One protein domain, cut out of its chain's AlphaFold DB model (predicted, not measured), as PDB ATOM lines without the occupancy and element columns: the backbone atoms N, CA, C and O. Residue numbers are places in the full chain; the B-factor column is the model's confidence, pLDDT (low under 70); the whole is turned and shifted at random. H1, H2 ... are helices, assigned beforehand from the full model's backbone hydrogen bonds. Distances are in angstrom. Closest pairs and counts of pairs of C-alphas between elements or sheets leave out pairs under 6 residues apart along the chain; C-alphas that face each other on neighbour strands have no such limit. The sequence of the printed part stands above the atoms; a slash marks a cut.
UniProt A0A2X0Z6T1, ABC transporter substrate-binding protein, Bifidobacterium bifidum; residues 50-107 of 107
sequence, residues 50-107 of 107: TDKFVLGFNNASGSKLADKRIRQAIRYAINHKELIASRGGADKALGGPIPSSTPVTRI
ATOM      1  N   THR A  50      26.228  42.888  56.708       81.75
ATOM      2  CA  THR A  50      25.259  43.255  55.651       81.75
ATOM      3  C   THR A  50      25.266  42.276  54.471       81.75
ATOM      4  O   THR A  50      24.475  42.430  53.532       81.75
ATOM      5  N   ASP A  51      26.120  41.251  54.545       82.94
ATOM      6  CA  ASP A  51      26.248  40.195  53.548       82.94
ATOM      7  C   ASP A  51      24.961  39.380  53.418       82.94
ATOM      8  O   ASP A  51      24.153  39.257  54.344       82.94
ATOM      9  N   LYS A  52      24.755  38.824  52.221       85.31
ATOM     10  CA  LYS A  52      23.557  38.055  51.881       85.31
ATOM     11  C   LYS A  52      23.944  36.806  51.123       85.31
ATOM     12  O   LYS A  52      24.643  36.873  50.117       85.31
ATOM     13  N   PHE A  53      23.356  35.693  51.531       87.75
ATOM     14  CA  PHE A  53      23.335  34.475  50.739       87.75
ATOM     15  C   PHE A  53      22.031  34.441  49.946       87.75
ATOM     16  O   PHE A  53      20.941  34.415  50.520       87.75
ATOM     17  N   VAL A  54      22.137  34.496  48.617       91.25
ATOM     18  CA  VAL A  54      20.985  34.533  47.708       91.25
ATOM     19  C   VAL A  54      21.121  33.487  46.612       91.25
ATOM     20  O   VAL A  54      22.208  33.251  46.089       91.25
ATOM     21  N   LEU A  55      19.993  32.896  46.222       91.94
ATOM     22  CA  LEU A  55      19.889  32.103  45.004       91.94
ATOM     23  C   LEU A  55      19.439  33.015  43.857       91.94
ATOM     24  O   LEU A  55      18.290  33.459  43.818       91.94
ATOM     25  N   GLY A  56      20.352  33.306  42.933       93.12
ATOM     26  CA  GLY A  56      20.049  34.048  41.713       93.12
ATOM     27  C   GLY A  56      19.411  33.152  40.650       93.12
ATOM     28  O   GLY A  56      19.911  32.066  40.369       93.12
ATOM     29  N   PHE A  57      18.326  33.614  40.024       95.62
ATOM     30  CA  PHE A  57      17.698  32.919  38.896       95.62
ATOM     31  C   PHE A  57      18.073  33.577  37.568       95.62
ATOM     32  O   PHE A  57      17.878  34.780  37.391       95.62
ATOM     33  N   ASN A  58      18.555  32.779  36.611       95.38
ATOM     34  CA  ASN A  58      18.747  33.235  35.238       95.38
ATOM     35  C   ASN A  58      17.399  33.279  34.493       95.38
ATOM     36  O   ASN A  58      16.866  32.245  34.082       95.38
ATOM     37  N   ASN A  59      16.884  34.494  34.295       94.69
ATOM     38  CA  ASN A  59      15.579  34.760  33.685       94.69
ATOM     39  C   ASN A  59      15.653  35.054  32.178       94.69
ATOM     40  O   ASN A  59      14.720  35.645  31.637       94.69
ATOM     41  N   ALA A  60      16.752  34.697  31.509       96.69
ATOM     42  CA  ALA A  60      16.902  34.905  30.074       96.69
ATOM     43  C   ALA A  60      15.777  34.228  29.269       96.69
ATOM     44  O   ALA A  60      15.283  33.155  29.635       96.69
ATOM     45  N   SER A  61      15.387  34.847  28.152       93.50
ATOM     46  CA  SER A  61      14.395  34.297  27.223       93.50
ATOM     47  C   SER A  61      14.769  32.873  26.800       93.50
ATOM     48  O   SER A  61      15.921  32.598  26.478       93.50
ATOM     49  N   GLY A  62      13.796  31.958  26.819       91.50
ATOM     50  CA  GLY A  62      14.010  30.528  26.547       91.50
ATOM     51  C   GLY A  62      14.355  29.679  27.781       91.50
ATOM     52  O   GLY A  62      14.247  28.456  27.723       91.50
ATOM     53  N   SER A  63      14.690  30.290  28.923       96.00
ATOM     54  CA  SER A  63      14.858  29.581  30.198       96.00
ATOM     55  C   SER A  63      13.509  29.200  30.810       96.00
ATOM     56  O   SER A  63      12.584  30.011  30.851       96.00
ATOM     57  N   LYS A  64      13.409  28.008  31.416       95.12
ATOM     58  CA  LYS A  64      12.252  27.658  32.269       95.12
ATOM     59  C   LYS A  64      12.113  28.629  33.446       95.12
ATOM     60  O   LYS A  64      11.007  28.940  33.868       95.12
ATOM     61  N   LEU A  65      13.231  29.153  33.945       97.25
ATOM     62  CA  LEU A  65      13.239  30.114  35.043       97.25
ATOM     63  C   LEU A  65      12.731  31.498  34.624       97.25
ATOM     64  O   LEU A  65      12.518  32.319  35.509       97.25
ATOM     65  N   ALA A  66      12.478  31.768  33.334       96.62
ATOM     66  CA  ALA A  66      11.802  32.995  32.906       96.62
ATOM     67  C   ALA A  66      10.359  33.074  33.451       96.62
ATOM     68  O   ALA A  66       9.884  34.164  33.787       96.62
ATOM     69  N   ASP A  67       9.691  31.931  33.651       96.88
ATOM     70  CA  ASP A  67       8.368  31.872  34.276       96.88
ATOM     71  C   ASP A  67       8.451  32.172  35.783       96.88
ATOM     72  O   ASP A  67       9.060  31.438  36.569       96.88
ATOM     73  N   LYS A  68       7.778  33.248  36.213       95.69
ATOM     74  CA  LYS A  68       7.735  33.660  37.624       95.69
ATOM     75  C   LYS A  68       7.179  32.575  38.550       95.69
ATOM     76  O   LYS A  68       7.618  32.493  39.696       95.69
ATOM     77  N   ARG A  69       6.259  31.737  38.065       97.12
ATOM     78  CA  ARG A  69       5.612  30.679  38.856       97.12
ATOM     79  C   ARG A  69       6.608  29.588  39.230       97.12
ATOM     80  O   ARG A  69       6.577  29.096  40.352       97.12
ATOM     81  N   ILE A  70       7.541  29.271  38.328       96.88
ATOM     82  CA  ILE A  70       8.611  28.299  38.587       96.88
ATOM     83  C   ILE A  70       9.559  28.839  39.662       96.88
ATOM     84  O   ILE A  70       9.883  28.129  40.611       96.88
ATOM     85  N   ARG A  71       9.940  30.120  39.588       96.81
ATOM     86  CA  ARG A  71      10.783  30.743  40.625       96.81
ATOM     87  C   ARG A  71      10.095  30.804  41.987       96.81
ATOM     88  O   ARG A  71      10.740  30.581  43.008       96.81
ATOM     89  N   GLN A  72       8.790  31.080  42.009       95.12
ATOM     90  CA  GLN A  72       7.990  31.038  43.235       95.12
ATOM     91  C   GLN A  72       7.945  29.622  43.822       95.12
ATOM     92  O   GLN A  72       8.177  29.469  45.016       95.12
ATOM     93  N   ALA A  73       7.726  28.597  42.993       97.12
ATOM     94  CA  ALA A  73       7.723  27.205  43.437       97.12
ATOM     95  C   ALA A  73       9.070  26.798  44.060       97.12
ATOM     96  O   ALA A  73       9.086  26.242  45.155       97.12
ATOM     97  N   ILE A  74      10.196  27.150  43.425       95.81
ATOM     98  CA  ILE A  74      11.534  26.890  43.984       95.81
ATOM     99  C   ILE A  74      11.710  27.613  45.324       95.81
ATOM    100  O   ILE A  74      12.196  27.013  46.276       95.81
ATOM    101  N   ARG A  75      11.276  28.877  45.434       93.06
ATOM    102  CA  ARG A  75      11.358  29.632  46.695       93.06
ATOM    103  C   ARG A  75      10.588  28.948  47.828       93.06
ATOM    104  O   ARG A  75      11.103  28.887  48.934       93.06
ATOM    105  N   TYR A  76       9.389  28.432  47.559       94.19
ATOM    106  CA  TYR A  76       8.598  27.715  48.566       94.19
ATOM    107  C   TYR A  76       9.150  26.327  48.906       94.19
ATOM    108  O   TYR A  76       8.900  25.834  50.001       94.19
ATOM    109  N   ALA A  77       9.907  25.707  47.999       96.00
ATOM    110  CA  ALA A  77      10.527  24.406  48.236       96.00
ATOM    111  C   ALA A  77      11.765  24.471  49.155       96.00
ATOM    112  O   ALA A  77      12.201  23.439  49.661       96.00
ATOM    113  N   ILE A  78      12.346  25.656  49.386       94.25
ATOM    114  CA  ILE A  78      13.538  25.814  50.228       94.25
ATOM    115  C   ILE A  78      13.140  25.827  51.708       94.25
ATOM    116  O   ILE A  78      12.429  26.717  52.177       94.25
ATOM    117  N   ASN A  79      13.676  24.882  52.483       94.88
ATOM    118  CA  ASN A  79      13.581  24.920  53.938       94.88
ATOM    119  C   ASN A  79      14.628  25.888  54.513       94.88
ATOM    120  O   ASN A  79      15.789  25.540  54.723       94.88
ATOM    121  N   HIS A  80      14.197  27.118  54.781       91.88
ATOM    122  CA  HIS A  80      15.067  28.178  55.291       91.88
ATOM    123  C   HIS A  80      15.668  27.878  56.673       91.88
ATOM    124  O   HIS A  80      16.772  28.338  56.954       91.88
ATOM    125  N   LYS A  81      14.972  27.120  57.533       92.56
ATOM    126  CA  LYS A  81      15.470  26.787  58.878       92.56
ATOM    127  C   LYS A  81      16.643  25.817  58.799       92.56
ATOM    128  O   LYS A  81      17.685  26.082  59.383       92.56
ATOM    129  N   GLU A  82      16.486  24.754  58.017       95.31
ATOM    130  CA  GLU A  82      17.550  23.767  57.801       95.31
ATOM    131  C   GLU A  82      18.742  24.376  57.059       95.31
ATOM    132  O   GLU A  82      19.888  24.072  57.375       95.31
ATOM    133  N   LEU A  83      18.497  25.304  56.126       93.06
ATOM    134  CA  LEU A  83      19.578  26.027  55.459       93.06
ATOM    135  C   LEU A  83      20.434  26.823  56.459       93.06
ATOM    136  O   LEU A  83      21.658  26.723  56.417       93.06
ATOM    137  N   ILE A  84      19.807  27.570  57.374       92.94
ATOM    138  CA  ILE A  84      20.513  28.311  58.434       92.94
ATOM    139  C   ILE A  84      21.240  27.344  59.381       92.94
ATOM    140  O   ILE A  84      22.411  27.553  59.696       92.94
ATOM    141  N   ALA A  85      20.578  26.258  59.794       94.12
ATOM    142  CA  ALA A  85      21.166  25.254  60.679       94.12
ATOM    143  C   ALA A  85      22.411  24.593  60.061       94.12
ATOM    144  O   ALA A  85      23.440  24.485  60.724       94.12
ATOM    145  N   SER A  86      22.366  24.242  58.770       93.38
ATOM    146  CA  SER A  86      23.494  23.622  58.051       93.38
ATOM    147  C   SER A  86      24.756  24.497  57.997       93.38
ATOM    148  O   SER A  86      25.864  24.002  57.787       93.38
ATOM    149  N   ARG A  87      24.599  25.805  58.212       91.44
ATOM    150  CA  ARG A  87      25.671  26.808  58.172       91.44
ATOM    151  C   ARG A  87      26.169  27.219  59.561       91.44
ATOM    152  O   ARG A  87      26.938  28.170  59.674       91.44
ATOM    153  N   GLY A  88      25.743  26.509  60.604       90.81
ATOM    154  CA  GLY A  88      26.148  26.748  61.991       90.81
ATOM    155  C   GLY A  88      25.176  27.620  62.780       90.81
ATOM    156  O   GLY A  88      25.430  27.929  63.937       90.81
ATOM    157  N   GLY A  89      24.042  28.014  62.192       90.69
ATOM    158  CA  GLY A  89      22.959  28.678  62.924       90.69
ATOM    159  C   GLY A  89      23.140  30.178  63.181       90.69
ATOM    160  O   GLY A  89      22.237  30.794  63.742       90.69
ATOM    161  N   ALA A  90      24.254  30.783  62.756       89.12
ATOM    162  CA  ALA A  90      24.514  32.215  62.939       89.12
ATOM    163  C   ALA A  90      23.777  33.122  61.929       89.12
ATOM    164  O   ALA A  90      23.635  34.324  62.162       89.12
ATOM    165  N   ASP A  91      23.305  32.572  60.806       88.88
ATOM    166  CA  ASP A  91      22.618  33.349  59.773       88.88
ATOM    167  C   ASP A  91      21.199  33.769  60.199       88.88
ATOM    168  O   ASP A  91      20.467  33.037  60.866       88.88
ATOM    169  N   LYS A  92      20.760  34.942  59.727       87.56
ATOM    170  CA  LYS A  92      19.388  35.436  59.911       87.56
ATOM    171  C   LYS A  92      18.557  35.208  58.650       87.56
ATOM    172  O   LYS A  92      19.026  35.405  57.529       87.56
ATOM    173  N   ALA A  93      17.288  34.836  58.828       86.12
ATOM    174  CA  ALA A  93      16.365  34.659  57.712       86.12
ATOM    175  C   ALA A  93      16.146  35.982  56.961       86.12
ATOM    176  O   ALA A  93      15.763  36.996  57.547       86.12
ATOM    177  N   LEU A  94      16.355  35.958  55.644       82.25
ATOM    178  CA  LEU A  94      16.232  37.131  54.788       82.25
ATOM    179  C   LEU A  94      14.835  37.193  54.140       82.25
ATOM    180  O   LEU A  94      14.499  36.384  53.275       82.25
ATOM    181  N   GLY A  95      14.014  38.165  54.552       70.88
ATOM    182  CA  GLY A  95      12.650  38.358  54.029       70.88
ATOM    183  C   GLY A  95      12.567  39.164  52.723       70.88
ATOM    184  O   GLY A  95      11.617  39.010  51.953       70.88
ATOM    185  N   GLY A  96      13.577  39.989  52.442       70.56
ATOM    186  CA  GLY A  96      13.643  40.885  51.287       70.56
ATOM    187  C   GLY A  96      15.088  41.174  50.875       70.56
ATOM    188  O   GLY A  96      16.016  40.726  51.536       70.56
ATOM    189  N   PRO A  97      15.324  41.915  49.782       69.50
ATOM    190  CA  PRO A  97      16.663  42.080  49.223       69.50
ATOM    191  C   PRO A  97      17.600  42.930  50.089       69.50
ATOM    192  O   PRO A  97      18.768  43.037  49.740       69.50
ATOM    193  N   ILE A  98      17.130  43.539  51.183       70.12
ATOM    194  CA  ILE A  98      17.909  44.377  52.104       70.12
ATOM    195  C   ILE A  98      17.842  43.727  53.500       70.12
ATOM    196  O   ILE A  98      16.734  43.448  53.961       70.12
ATOM    197  N   PRO A  99      18.974  43.438  54.171       61.62
ATOM    198  CA  PRO A  99      18.999  42.942  55.541       61.62
ATOM    199  C   PRO A  99      18.568  44.062  56.496       61.62
ATOM    200  O   PRO A  99      18.819  45.239  56.240       61.62
ATOM    201  N   SER A 100      17.982  43.710  57.636       69.62
ATOM    202  CA  SER A 100      17.554  44.698  58.637       69.62
ATOM    203  C   SER A 100      18.706  45.525  59.229       69.62
ATOM    204  O   SER A 100      18.474  46.641  59.676       69.62
ATOM    205  N   SER A 101      19.934  44.998  59.212       65.38
ATOM    206  CA  SER A 101      21.155  45.664  59.687       65.38
ATOM    207  C   SER A 101      21.690  46.737  58.735       65.38
ATOM    208  O   SER A 101      22.609  47.466  59.101       65.38
ATOM    209  N   THR A 102      21.164  46.847  57.508       55.75
ATOM    210  CA  THR A 102      21.633  47.866  56.560       55.75
ATOM    211  C   THR A 102      21.106  49.248  56.952       55.75
ATOM    212  O   THR A 102      19.888  49.420  57.032       55.75
ATOM    213  N   PRO A 103      21.982  50.254  57.144       57.91
ATOM    214  CA  PRO A 103      21.552  51.629  57.347       57.91
ATOM    215  C   PRO A 103      20.805  52.111  56.101       57.91
ATOM    216  O   PRO A 103      21.379  52.178  55.016       57.91
ATOM    217  N   VAL A 104      19.522  52.443  56.239       55.56
ATOM    218  CA  VAL A 104      18.774  53.150  55.195       55.56
ATOM    219  C   VAL A 104      18.763  54.631  55.546       55.56
ATOM    220  O   VAL A 104      18.186  55.037  56.555       55.56
ATOM    221  N   THR A 105      19.408  55.463  54.731       42.72
ATOM    222  CA  THR A 105      19.139  56.902  54.766       42.72
ATOM    223  C   THR A 105      17.670  57.071  54.391       42.72
ATOM    224  O   THR A 105      17.274  56.687  53.291       42.72
ATOM    225  N   ARG A 106      16.843  57.582  55.314       41.25
ATOM    226  CA  ARG A 106      15.506  58.078  54.967       41.25
ATOM    227  C   ARG A 106      15.704  59.175  53.920       41.25
ATOM    228  O   ARG A 106      16.209  60.243  54.259       41.25
ATOM    229  N   ILE A 107      15.365  58.867  52.677       41.59
ATOM    230  CA  ILE A 107      15.004  59.860  51.664       41.59
ATOM    231  C   ILE A 107      13.518  60.171  51.796       41.59
ATOM    232  O   ILE A 107      12.758  59.239  52.154       41.59
TER     233      ILE A 107
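This is residues 50 to 107 of the 107 residues of the protein "ABC transporter substrate-binding protein" of Bifidobacterium bifidum (UniProt A0A2X0Z6T1). There is little regular structure: two short helices, H1 and then H2, follow each other along one side of a loose, flat loop of chain. An extended stretch, residues 50 to 61, runs past them and turns back into H1, and after H2 the chain folds back and leaves as a tail at residues 103 to 107. The printed part has 58 residues, 17 of them in the two named helices, with no named strand; the class is all helix. The whole is loose, with a radius of gyration of the C-alphas of 14.4 A and spans of 37 by 36 by 14 A.

H1, residues 68 to 77, and H2, residues 80 to 86, are apart. A tight link of 2 residues joins them. In H1 and H2 every O i to N i+4 pair is within hydrogen-bond range.

H1 measures 14.4 A from C-alpha 68 at (7.735, 33.660, 37.624) to C-alpha 77. H2 measures 10.0 A and ends at C-alpha 86, (23.494, 23.622, 58.051).

The C-alphas farthest apart, of Gly 62 and Arg 106, are 39.6 A apart. The printed part has no cut. Residue 97 and residues 99 to 107 have pLDDT under 70.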